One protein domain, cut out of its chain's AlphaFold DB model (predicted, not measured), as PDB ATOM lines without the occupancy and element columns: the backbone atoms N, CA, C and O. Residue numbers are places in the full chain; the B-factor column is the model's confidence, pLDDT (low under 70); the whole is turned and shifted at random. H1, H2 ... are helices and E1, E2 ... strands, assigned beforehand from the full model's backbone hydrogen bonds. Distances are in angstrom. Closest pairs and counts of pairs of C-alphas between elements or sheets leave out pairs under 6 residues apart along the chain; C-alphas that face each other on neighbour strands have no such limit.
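AT A GLANCE: This is residues 4 to 86 of the 209 residues of an uncharacterized protein of Rozella allomycis (strain CSF55) (UniProt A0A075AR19). A helical hairpin, H3 and H4, has a short two-stranded hairpin, E1 and E2, across one of its sides, with E1 by H4 and E2 by H3. The first two helices, H1 and H2, make a corner beyond H4, only loosely joined to it. The printed part has 83 residues with four named helices and two named strands, in the order H1, H2, E1, E2, H3, H4; the sheet, order E1 - E2, is antiparallel and the class is mostly helix. The whole is compact, with a radius of gyration of the C-alphas of 12.7 A, and spans 38 by 26 by 16 A.

IN THESE COORDINATES: H1 holds residues 4 to 15 and is 16.3 A long from first to last C-alpha, beginning with C-alpha 4 at (120.535, 144.347, 161.015). H2 follows with residues 17 to 22, 9.0 A. E1 is residues 26 to 29, 10.3 A, with C-alpha 26 at (134.371, 127.425, 155.879), and E2 is residues 40 to 43, 10.0 A. H3 is residues 50 to 62, 18.7 A. H4, the longest helix, is residues 69 to 86, 26.1 A, ending with C-alpha 86 at (139.932, 111.235, 166.472).

HOW THE PARTS SIT: H1 and H2 are close but not clearly touching, about perpendicular at 87 degrees; their closest C-alphas are those of Leu 13 and Leu 20, 7.2 A apart. H1 and H4 are also close but not clearly touching, with the C-alphas of Leu 12 and Phe 70 closest at 7.6 A. They run the same way at 38 degrees, only just a steep tilt. H2 and H4 are near each other, with 5 pairs of C-alphas within 10 A. E1 and E2 form an antiparallel hairpin, their directions at 164 degrees; N 27 and O 42, 2.9 A, and N 42 and O 27, 2.8 A, are within hydrogen-bond range. E1 and H4 are near each other, with 7 pairs of C-alphas within 10 A. The closest C-alphas of E2 and H3 are those of Leu 43 and Glu 53, 8.0 A apart. H3 and H4 form a helical hairpin and touch, opposite ways at a shallow tilt of 28 degrees; H4 does so with residues 72 to 79 alone, and the closest C-alphas are those of Leu 56 and Leu 72, 6.4 A apart. Among the pairs that are apart are H1 and H3, and H2 and H3. In H1, H3 and H4 every O i to N i+4 pair is within hydrogen-bond range; in H2 it is 1 of 2.

THE WHOLE: The two C-alphas farthest apart are those of Glu 4 and Ile 86, at 38.8 A. The printed part has no cut and no long link. The mean pLDDT of the printed part is 81.7, with residues 4 to 6 and 17 to 24 under 70.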
ATOM      1  N   GLU A   4     120.576 145.497 160.094       69.69
ATOM      2  CA  GLU A   4     120.535 144.347 161.015       69.69
ATOM      3  C   GLU A   4     121.577 143.256 160.697       69.69
ATOM      4  O   GLU A   4     122.146 142.658 161.604       69.69
ATOM      5  N   GLN A   5     121.885 143.006 159.416       66.00
ATOM      6  CA  GLN A   5     122.896 142.007 159.029       66.00
ATOM      7  C   GLN A   5     124.313 142.479 159.365       66.00
ATOM      8  O   GLN A   5     125.190 141.672 159.668       66.00
ATOM      9  N   THR A   6     124.545 143.789 159.270       69.88
ATOM     10  CA  THR A   6     125.844 144.389 159.593       69.88
ATOM     11  C   THR A   6     126.044 144.438 161.102       69.88
ATOM     12  O   THR A   6     127.115 144.067 161.569       69.88
ATOM     13  N   GLU A   7     125.002 144.778 161.864       77.88
ATOM     14  CA  GLU A   7     125.039 144.740 163.329       77.88
ATOM     15  C   GLU A   7     125.303 143.323 163.866       77.88
ATOM     16  O   GLU A   7     126.184 143.145 164.704       77.88
ATOM     17  N   GLU A   8     124.630 142.295 163.343       73.75
ATOM     18  CA  GLU A   8     124.879 140.887 163.707       73.75
ATOM     19  C   GLU A   8     126.321 140.451 163.407       73.75
ATOM     20  O   GLU A   8     126.983 139.836 164.245       73.75
ATOM     21  N   TYR A   9     126.841 140.796 162.225       73.44
ATOM     22  CA  TYR A   9     128.218 140.477 161.852       73.44
ATOM     23  C   TYR A   9     129.239 141.194 162.748       73.44
ATOM     24  O   TYR A   9     130.235 140.595 163.154       73.44
ATOM     25  N   GLU A  10     128.982 142.452 163.113       78.50
ATOM     26  CA  GLU A  10     129.812 143.207 164.057       78.50
ATOM     27  C   GLU A  10     129.759 142.623 165.475       78.50
ATOM     28  O   GLU A  10     130.792 142.510 166.141       78.50
ATOM     29  N   VAL A  11     128.580 142.191 165.925       82.81
ATOM     30  CA  VAL A  11     128.404 141.500 167.207       82.81
ATOM     31  C   VAL A  11     129.171 140.177 167.204       82.81
ATOM     32  O   VAL A  11     129.939 139.919 168.129       82.81
ATOM     33  N   LEU A  12     129.056 139.374 166.145       75.31
ATOM     34  CA  LEU A  12     129.809 138.127 165.988       75.31
ATOM     35  C   LEU A  12     131.322 138.358 165.949       75.31
ATOM     36  O   LEU A  12     132.061 137.624 166.600       75.31
ATOM     37  N   LEU A  13     131.793 139.405 165.267       74.44
ATOM     38  CA  LEU A  13     133.203 139.807 165.287       74.44
ATOM     39  C   LEU A  13     133.679 140.220 166.683       74.44
ATOM     40  O   LEU A  13     134.834 139.974 167.032       74.44
ATOM     41  N   SER A  14     132.812 140.847 167.480       82.88
ATOM     42  CA  SER A  14     133.142 141.256 168.845       82.88
ATOM     43  C   SER A  14     133.137 140.090 169.832       82.88
ATOM     44  O   SER A  14     133.924 140.115 170.779       82.88
ATOM     45  N   ILE A  15     132.241 139.114 169.669       79.94
ATOM     46  CA  ILE A  15     132.113 137.977 170.592       79.94
ATOM     47  C   ILE A  15     133.099 136.864 170.214       79.94
ATOM     48  O   ILE A  15     133.722 136.277 171.098       79.94
ATOM     49  N   PHE A  16     133.299 136.621 168.915       70.75
ATOM     50  CA  PHE A  16     134.093 135.506 168.389       70.75
ATOM     51  C   PHE A  16     135.143 135.950 167.349       70.75
ATOM     52  O   PHE A  16     135.175 135.443 166.223       70.75
ATOM     53  N   PRO A  17     136.060 136.869 167.710       69.81
ATOM     54  CA  PRO A  17     137.097 137.344 166.791       69.81
ATOM     55  C   PRO A  17     138.056 136.229 166.347       69.81
ATOM     56  O   PRO A  17     138.608 136.284 165.244       69.81
ATOM     57  N   ASP A  18     138.264 135.229 167.205       62.22
ATOM     58  CA  ASP A  18     139.188 134.125 166.959       62.22
ATOM     59  C   ASP A  18     138.529 132.981 166.181       62.22
ATOM     60  O   ASP A  18     139.181 132.395 165.320       62.22
ATOM     61  N   GLU A  19     137.240 132.697 166.397       62.34
ATOM     62  CA  GLU A  19     136.530 131.641 165.656       62.34
ATOM     63  C   GLU A  19     136.375 132.010 164.179       62.34
ATOM     64  O   GLU A  19     136.652 131.182 163.314       62.34
ATOM     65  N   LEU A  20     136.073 133.274 163.866       61.22
ATOM     66  CA  LEU A  20     135.994 133.746 162.478       61.22
ATOM     67  C   LEU A  20     137.352 133.708 161.753       61.22
ATOM     68  O   LEU A  20     137.397 133.509 160.544       61.22
ATOM     69  N   LYS A  21     138.474 133.849 162.475       56.88
ATOM     70  CA  LYS A  21     139.826 133.640 161.916       56.88
ATOM     71  C   LYS A  21     140.196 132.163 161.785       56.88
ATOM     72  O   LYS A  21     141.021 131.823 160.940       56.88
ATOM     73  N   LYS A  22     139.629 131.301 162.633       56.59
ATOM     74  CA  LYS A  22     139.856 129.847 162.646       56.59
ATOM     75  C   LYS A  22     139.105 129.141 161.512       56.59
ATOM     76  O   LYS A  22     139.505 128.045 161.128       56.59
ATOM     77  N   LEU A  23     138.105 129.795 160.913       60.75
ATOM     78  CA  LEU A  23     137.345 129.348 159.738       60.75
ATOM     79  C   LEU A  23     138.142 129.371 158.416       60.75
ATOM     80  O   LEU A  23     137.609 129.658 157.350       60.75
ATOM     81  N   GLY A  24     139.417 128.976 158.427       66.25
ATOM     82  CA  GLY A  24     140.148 128.685 157.182       66.25
ATOM     83  C   GLY A  24     139.514 127.556 156.349       66.25
ATOM     84  O   GLY A  24     139.924 127.332 155.214       66.25
ATOM     85  N   TYR A  25     138.524 126.858 156.916       75.19
ATOM     86  CA  TYR A  25     137.835 125.707 156.348       75.19
ATOM     87  C   TYR A  25     136.350 125.960 156.003       75.19
ATOM     88  O   TYR A  25     135.698 125.023 155.551       75.19
ATOM     89  N   ALA A  26     135.777 127.154 156.219       80.44
ATOM     90  CA  ALA A  26     134.371 127.425 155.879       80.44
ATOM     91  C   ALA A  26     134.133 128.883 155.441       80.44
ATOM     92  O   ALA A  26     134.529 129.820 156.130       80.44
ATOM     93  N   GLU A  27     133.448 129.069 154.313       81.56
ATOM     94  CA  GLU A  27     133.066 130.370 153.755       81.56
ATOM     95  C   GLU A  27     131.537 130.465 153.640       81.56
ATOM     96  O   GLU A  27     130.884 129.545 153.148       81.56
ATOM     97  N   PHE A  28     130.962 131.575 154.109       81.75
ATOM     98  CA  PHE A  28     129.517 131.812 154.108       81.75
ATOM     99  C   PHE A  28     129.160 132.956 153.161       81.75
ATOM    100  O   PHE A  28     129.670 134.068 153.307       81.75
ATOM    101  N   VAL A  29     128.225 132.710 152.242       82.69
ATOM    102  CA  VAL A  29     127.642 133.737 151.370       82.69
ATOM    103  C   VAL A  29     126.198 133.989 151.801       82.69
ATOM    104  O   VAL A  29     125.332 133.118 151.715       82.69
ATOM    105  N   LEU A  30     125.942 135.198 152.306       81.00
ATOM    106  CA  LEU A  30     124.637 135.595 152.835       81.00
ATOM    107  C   LEU A  30     123.711 136.098 151.709       81.00
ATOM    108  O   LEU A  30     124.106 137.012 150.973       81.00
ATOM    109  N   PRO A  31     122.476 135.575 151.584       81.88
ATOM    110  CA  PRO A  31     121.511 136.072 150.614       81.88
ATOM    111  C   PRO A  31     120.931 137.436 151.036       81.88
ATOM    112  O   PRO A  31     120.936 137.793 152.220       81.88
ATOM    113  N   PRO A  32     120.359 138.205 150.089       80.38
ATOM    114  CA  PRO A  32     119.773 139.517 150.373       80.38
ATOM    115  C   PRO A  32     118.618 139.468 151.383       80.38
ATOM    116  O   PRO A  32     118.450 140.415 152.146       80.38
ATOM    117  N   GLU A  33     117.850 138.373 151.397       83.00
ATOM    118  CA  GLU A  33     116.686 138.169 152.272       83.00
ATOM    119  C   GLU A  33     117.009 137.357 153.543       83.00
ATOM    120  O   GLU A  33     116.113 136.814 154.185       83.00
ATOM    121  N   TYR A  34     118.274 137.271 153.961       76.75
ATOM    122  CA  TYR A  34     118.633 136.673 155.252       76.75
ATOM    123  C   TYR A  34     118.034 137.476 156.427       76.75
ATOM    124  O   TYR A  34     118.156 138.708 156.412       76.75
ATOM    125  N   PRO A  35     117.433 136.834 157.456       79.44
ATOM    126  CA  PRO A  35     117.448 135.395 157.780       79.44
ATOM    127  C   PRO A  35     116.276 134.561 157.219       79.44
ATOM    128  O   PRO A  35     116.074 133.414 157.626       79.44
ATOM    129  N   SER A  36     115.468 135.119 156.315       82.88
ATOM    130  CA  SER A  36     114.345 134.401 155.691       82.88
ATOM    131  C   SER A  36     114.809 133.362 154.673       82.88
ATOM    132  O   SER A  36     114.159 132.324 154.534       82.88
ATOM    133  N   ASP A  37     115.923 133.626 153.995       84.12
ATOM    134  CA  ASP A  37     116.565 132.706 153.056       84.12
ATOM    135  C   ASP A  37     117.866 132.129 153.624       84.12
ATOM    136  O   ASP A  37     118.550 132.759 154.436       84.12
ATOM    137  N   LEU A  38     118.185 130.905 153.198       85.19
ATOM    138  CA  LEU A  38     119.310 130.134 153.716       85.19
ATOM    139  C   LEU A  38     120.650 130.663 153.171       85.19
ATOM    140  O   LEU A  38     120.738 130.978 151.982       85.19
ATOM    141  N   PRO A  39     121.701 130.730 154.008       83.88
ATOM    142  CA  PRO A  39     123.047 131.053 153.551       83.88
ATOM    143  C   PRO A  39     123.647 129.918 152.714       83.88
ATOM    144  O   PRO A  39     123.444 128.742 153.015       83.88
ATOM    145  N   GLU A  40     124.433 130.269 151.697       83.75
ATOM    146  CA  GLU A  40     125.276 129.295 150.997       83.75
ATOM    147  C   GLU A  40     126.554 129.069 151.816       83.75
ATOM    148  O   GLU A  40     127.220 130.027 152.218       83.75
ATOM    149  N   VAL A  41     126.882 127.802 152.081       85.31
ATOM    150  CA  VAL A  41     128.040 127.401 152.890       85.31
ATOM    151  C   VAL A  41     129.006 126.610 152.019       85.31
ATOM    152  O   VAL A  41     128.643 125.573 151.469       85.31
ATOM    153  N   PHE A  42     130.243 127.084 151.916       82.69
ATOM    154  CA  PHE A  42     131.327 126.396 151.227       82.69
ATOM    155  C   PHE A  42     132.298 125.840 152.259       82.69
ATOM    156  O   PHE A  42     132.936 126.597 152.989       82.69
ATOM    157  N   LEU A  43     132.415 124.514 152.325       86.19
ATOM    158  CA  LEU A  43     133.331 123.835 153.236       86.19
ATOM    159  C   LEU A  43     134.614 123.438 152.499       86.19
ATOM    160  O   LEU A  43     134.586 122.826 151.436       86.19
ATOM    161  N   ASN A  44     135.751 123.771 153.095       84.06
ATOM    162  CA  ASN A  44     137.084 123.354 152.682       84.06
ATOM    163  C   ASN A  44     137.739 122.590 153.835       84.06
ATOM    164  O   ASN A  44     138.656 123.071 154.503       84.06
ATOM    165  N   VAL A  45     137.197 121.408 154.109       81.56
ATOM    166  CA  VAL A  45     137.682 120.506 155.153       81.56
ATOM    167  C   VAL A  45     138.502 119.376 154.531       81.56
ATOM    168  O   VAL A  45     138.246 118.943 153.412       81.56
ATOM    169  N   GLY A  46     139.509 118.884 155.256       79.44
ATOM    170  CA  GLY A  46     140.377 117.788 154.796       79.44
ATOM    171  C   GLY A  46     139.733 116.393 154.831       79.44
ATOM    172  O   GLY A  46     140.440 115.408 154.638       79.44
ATOM    173  N   PHE A  47     138.428 116.300 155.104       82.38
ATOM    174  CA  PHE A  47     137.666 115.059 155.260       82.38
ATOM    175  C   PHE A  47     136.360 115.105 154.447       82.38
ATOM    176  O   PHE A  47     136.018 116.135 153.874       82.38
ATOM    177  N   ASP A  48     135.632 113.986 154.381       85.12
ATOM    178  CA  ASP A  48     134.351 113.905 153.667       85.12
ATOM    179  C   ASP A  48     133.288 114.821 154.308       85.12
ATOM    180  O   ASP A  48     132.791 114.550 155.404       85.12
ATOM    181  N   SER A  49     132.960 115.919 153.622       84.94
ATOM    182  CA  SER A  49     132.023 116.945 154.086       84.94
ATOM    183  C   SER A  49     130.561 116.633 153.782       84.94
ATOM    184  O   SER A  49     129.690 117.336 154.283       84.94
ATOM    185  N   THR A  50     130.255 115.590 153.004       87.81
ATOM    186  CA  THR A  50     128.896 115.349 152.485       87.81
ATOM    187  C   THR A  50     127.837 115.219 153.581       87.81
ATOM    188  O   THR A  50     126.746 115.779 153.472       87.81
ATOM    189  N   GLN A  51     128.162 114.511 154.664       88.38
ATOM    190  CA  GLN A  51     127.269 114.371 155.812       88.38
ATOM    191  C   GLN A  51     127.098 115.698 156.563       88.38
ATOM    192  O   GLN A  51     125.980 116.067 156.914       88.38
ATOM    193  N   LEU A  52     128.193 116.436 156.760       89.62
ATOM    194  CA  LEU A  52     128.180 117.726 157.445       89.62
ATOM    195  C   LEU A  52     127.365 118.766 156.663       89.62
ATOM    196  O   LEU A  52     126.603 119.520 157.254       89.62
ATOM    197  N   GLU A  53     127.470 118.782 155.335       89.00
ATOM    198  CA  GLU A  53     126.669 119.650 154.466       89.00
ATOM    199  C   GLU A  53     125.171 119.361 154.603       89.00
ATOM    200  O   GLU A  53     124.376 120.291 154.735       89.00
ATOM    201  N   ALA A  54     124.781 118.083 154.635       90.94
ATOM    202  CA  ALA A  54     123.387 117.692 154.832       90.94
ATOM    203  C   ALA A  54     122.852 118.141 156.205       90.94
ATOM    204  O   ALA A  54     121.759 118.702 156.284       90.94
ATOM    205  N   GLU A  55     123.639 117.956 157.268       91.31
ATOM    206  CA  GLU A  55     123.290 118.399 158.624       91.31
ATOM    207  C   GLU A  55     123.168 119.929 158.718       91.31
ATOM    208  O   GLU A  55     122.245 120.445 159.350       91.31
ATOM    209  N   LEU A  56     124.066 120.674 158.065       90.62
ATOM    210  CA  LEU A  56     124.023 122.139 158.036       90.62
ATOM    211  C   LEU A  56     122.793 122.669 157.309       90.62
ATOM    212  O   LEU A  56     122.190 123.632 157.780       90.62
ATOM    213  N   ILE A  57     122.404 122.042 156.197       90.56
ATOM    214  CA  ILE A  57     121.172 122.394 155.485       90.56
ATOM    215  C   ILE A  57     119.961 122.139 156.384       90.56
ATOM    216  O   ILE A  57     119.105 123.013 156.505       90.56
ATOM    217  N   GLU A  58     119.912 120.997 157.074       92.25
ATOM    218  CA  GLU A  58     118.820 120.684 157.998       92.25
ATOM    219  C   GLU A  58     118.726 121.720 159.132       92.25
ATOM    220  O   GLU A  58     117.650 122.260 159.401       92.25
ATOM    221  N   MET A  59     119.847 122.067 159.769       90.12
ATOM    222  CA  MET A  59     119.861 123.097 160.812       90.12
ATOM    223  C   MET A  59     119.495 124.482 160.278       90.12
ATOM    224  O   MET A  59     118.830 125.249 160.979       90.12
ATOM    225  N   ALA A  60     119.904 124.818 159.055       89.62
ATOM    226  CA  ALA A  60     119.540 126.077 158.418       89.62
ATOM    227  C   ALA A  60     118.029 126.144 158.132       89.62
ATOM    228  O   ALA A  60     117.398 127.171 158.382       89.62
ATOM    229  N   GLU A  61     117.415 125.044 157.687       90.75
ATOM    230  CA  GLU A  61     115.964 124.956 157.503       90.75
ATOM    231  C   GLU A  61     115.206 125.067 158.832       90.75
ATOM    232  O   GLU A  61     114.209 125.788 158.912       90.75
ATOM    233  N   GLN A  62     115.692 124.409 159.888       90.06
ATOM    234  CA  GLN A  62     115.080 124.458 161.220       90.06
ATOM    235  C   GLN A  62     115.120 125.859 161.840       90.06
ATOM    236  O   GLN A  62     114.180 126.254 162.529       90.06
ATOM    237  N   ASN A  63     116.190 126.616 161.590       87.31
ATOM    238  CA  ASN A  63     116.367 127.966 162.122       87.31
ATOM    239  C   ASN A  63     115.879 129.061 161.158       87.31
ATOM    240  O   ASN A  63     116.124 130.244 161.396       87.31
ATOM    241  N   ARG A  64     115.188 128.700 160.070       88.62
ATOM    242  CA  ARG A  64     114.704 129.653 159.066       88.62
ATOM    243  C   ARG A  64     113.842 130.749 159.695       88.62
ATOM    244  O   ARG A  64     112.918 130.478 160.458       88.62
ATOM    245  N   GLY A  65     114.112 131.997 159.318       81.19
ATOM    246  CA  GLY A  65     113.438 133.169 159.879       81.19
ATOM    247  C   GLY A  65     114.060 133.673 161.184       81.19
ATOM    248  O   GLY A  65     113.573 134.657 161.736       81.19
ATOM    249  N   MET A  66     115.141 133.043 161.655       83.00
ATOM    250  CA  MET A  66     115.972 133.502 162.763       83.00
ATOM    251  C   MET A  66     117.441 133.540 162.341       83.00
ATOM    252  O   MET A  66     117.882 132.802 161.459       83.00
ATOM    253  N   VAL A  67     118.212 134.420 162.974       81.50
ATOM    254  CA  VAL A  67     119.655 134.491 162.758       81.50
ATOM    255  C   VAL A  67     120.295 133.169 163.190       81.50
ATOM    256  O   VAL A  67     120.173 132.741 164.334       81.50
ATOM    257  N   MET A  68     120.945 132.502 162.238       85.75
ATOM    258  CA  MET A  68     121.452 131.127 162.353       85.75
ATOM    259  C   MET A  68     122.968 131.008 162.144       85.75
ATOM    260  O   MET A  68     123.517 129.917 162.267       85.75
ATOM    261  N   LEU A  69     123.658 132.110 161.824       83.88
ATOM    262  CA  LEU A  69     125.080 132.089 161.457       83.88
ATOM    263  C   LEU A  69     125.948 131.528 162.593       83.88
ATOM    264  O   LEU A  69     126.786 130.664 162.357       83.88
ATOM    265  N   PHE A  70     125.685 131.952 163.832       83.44
ATOM    266  CA  PHE A  70     126.374 131.433 165.014       83.44
ATOM    267  C   PHE A  70     126.176 129.924 165.196       83.44
ATOM    268  O   PHE A  70     127.133 129.196 165.447       83.44
ATOM    269  N   THR A  71     124.936 129.454 165.050       86.75
ATOM    270  CA  THR A  71     124.581 128.039 165.200       86.75
ATOM    271  C   THR A  71     125.321 127.183 164.178       86.75
ATOM    272  O   THR A  71     125.920 126.175 164.545       86.75
ATOM    273  N   LEU A  72     125.345 127.620 162.914       88.31
ATOM    274  CA  LEU A  72     126.054 126.920 161.842       88.31
ATOM    275  C   LEU A  72     127.565 126.889 162.101       88.31
ATOM    276  O   LEU A  72     128.172 125.824 162.042       88.31
ATOM    277  N   ILE A  73     128.167 128.029 162.452       85.50
ATOM    278  CA  ILE A  73     129.600 128.115 162.779       85.50
ATOM    279  C   ILE A  73     129.956 127.203 163.961       85.50
ATOM    280  O   ILE A  73     130.948 126.477 163.906       85.50
ATOM    281  N   SER A  74     129.135 127.205 165.013       86.56
ATOM    282  CA  SER A  74     129.342 126.376 166.205       86.56
ATOM    283  C   SER A  74     129.291 124.886 165.879       86.56
ATOM    284  O   SER A  74     130.132 124.127 166.360       86.56
ATOM    285  N   HIS A  75     128.348 124.463 165.032       89.88
ATOM    286  CA  HIS A  75     128.255 123.063 164.615       89.88
ATOM    287  C   HIS A  75     129.471 122.629 163.798       89.88
ATOM    288  O   HIS A  75     130.063 121.592 164.087       89.88
ATOM    289  N   ILE A  76     129.899 123.445 162.827       88.56
ATOM    290  CA  ILE A  76     131.088 123.129 162.022       88.56
ATOM    291  C   ILE A  76     132.324 123.021 162.920       88.56
ATOM    292  O   ILE A  76     133.071 122.051 162.801       88.56
ATOM    293  N   ASN A  77     132.523 123.971 163.842       86.12
ATOM    294  CA  ASN A  77     133.622 123.919 164.810       86.12
ATOM    295  C   ASN A  77     133.591 122.615 165.617       86.12
ATOM    296  O   ASN A  77     134.613 121.939 165.708       86.12
ATOM    297  N   SER A  78     132.425 122.236 166.149       89.25
ATOM    298  CA  SER A  78     132.268 121.010 166.935       89.25
ATOM    299  C   SER A  78     132.678 119.764 166.146       89.25
ATOM    300  O   SER A  78     133.442 118.943 166.648       89.25
ATOM    301  N   VAL A  79     132.207 119.631 164.902       89.31
ATOM    302  CA  VAL A  79     132.507 118.462 164.060       89.31
ATOM    303  C   VAL A  79     133.981 118.429 163.656       89.31
ATOM    304  O   VAL A  79     134.610 117.372 163.679       89.31
ATOM    305  N   VAL A  80     134.564 119.580 163.312       86.94
ATOM    306  CA  VAL A  80     135.989 119.677 162.968       86.94
ATOM    307  C   VAL A  80     136.868 119.335 164.174       86.94
ATOM    308  O   VAL A  80     137.862 118.628 164.024       86.94
ATOM    309  N   GLU A  81     136.522 119.811 165.370       87.25
ATOM    310  CA  GLU A  81     137.266 119.507 166.596       87.25
ATOM    311  C   GLU A  81     137.163 118.030 166.980       87.25
ATOM    312  O   GLU A  81     138.186 117.421 167.297       87.25
ATOM    313  N   GLU A  82     135.980 117.424 166.860       89.81
ATOM    314  CA  GLU A  82     135.793 115.985 167.073       89.81
ATOM    315  C   GLU A  82     136.642 115.155 166.101       89.81
ATOM    316  O   GLU A  82     137.351 114.237 166.518       89.81
ATOM    317  N   ARG A  83     136.635 115.505 164.808       87.94
ATOM    318  CA  ARG A  83     137.441 114.811 163.792       87.94
ATOM    319  C   ARG A  83     138.940 114.944 164.045       87.94
ATOM    320  O   ARG A  83     139.645 113.940 164.007       87.94
ATOM    321  N   ASN A  84     139.415 116.145 164.369       86.00
ATOM    322  CA  ASN A  84     140.827 116.372 164.684       86.00
ATOM    323  C   ASN A  84     141.288 115.572 165.912       86.00
ATOM    324  O   ASN A  84     142.425 115.100 165.949       86.00
ATOM    325  N   GLU A  85     140.431 115.422 166.924       88.69
ATOM    326  CA  GLU A  85     140.756 114.628 168.111       88.69
ATOM    327  C   GLU A  85     140.808 113.128 167.790       88.69
ATOM    328  O   GLU A  85     141.721 112.440 168.246       88.69
ATOM    329  N   ILE A  86     139.892 112.624 166.955       88.31
ATOM    330  CA  ILE A  86     139.932 111.235 166.472       88.31
ATOM    331  C   ILE A  86     141.253 110.960 165.744       88.31
ATOM    332  O   ILE A  86     141.955 110.015 166.104       88.31
TER     333      ILE A  86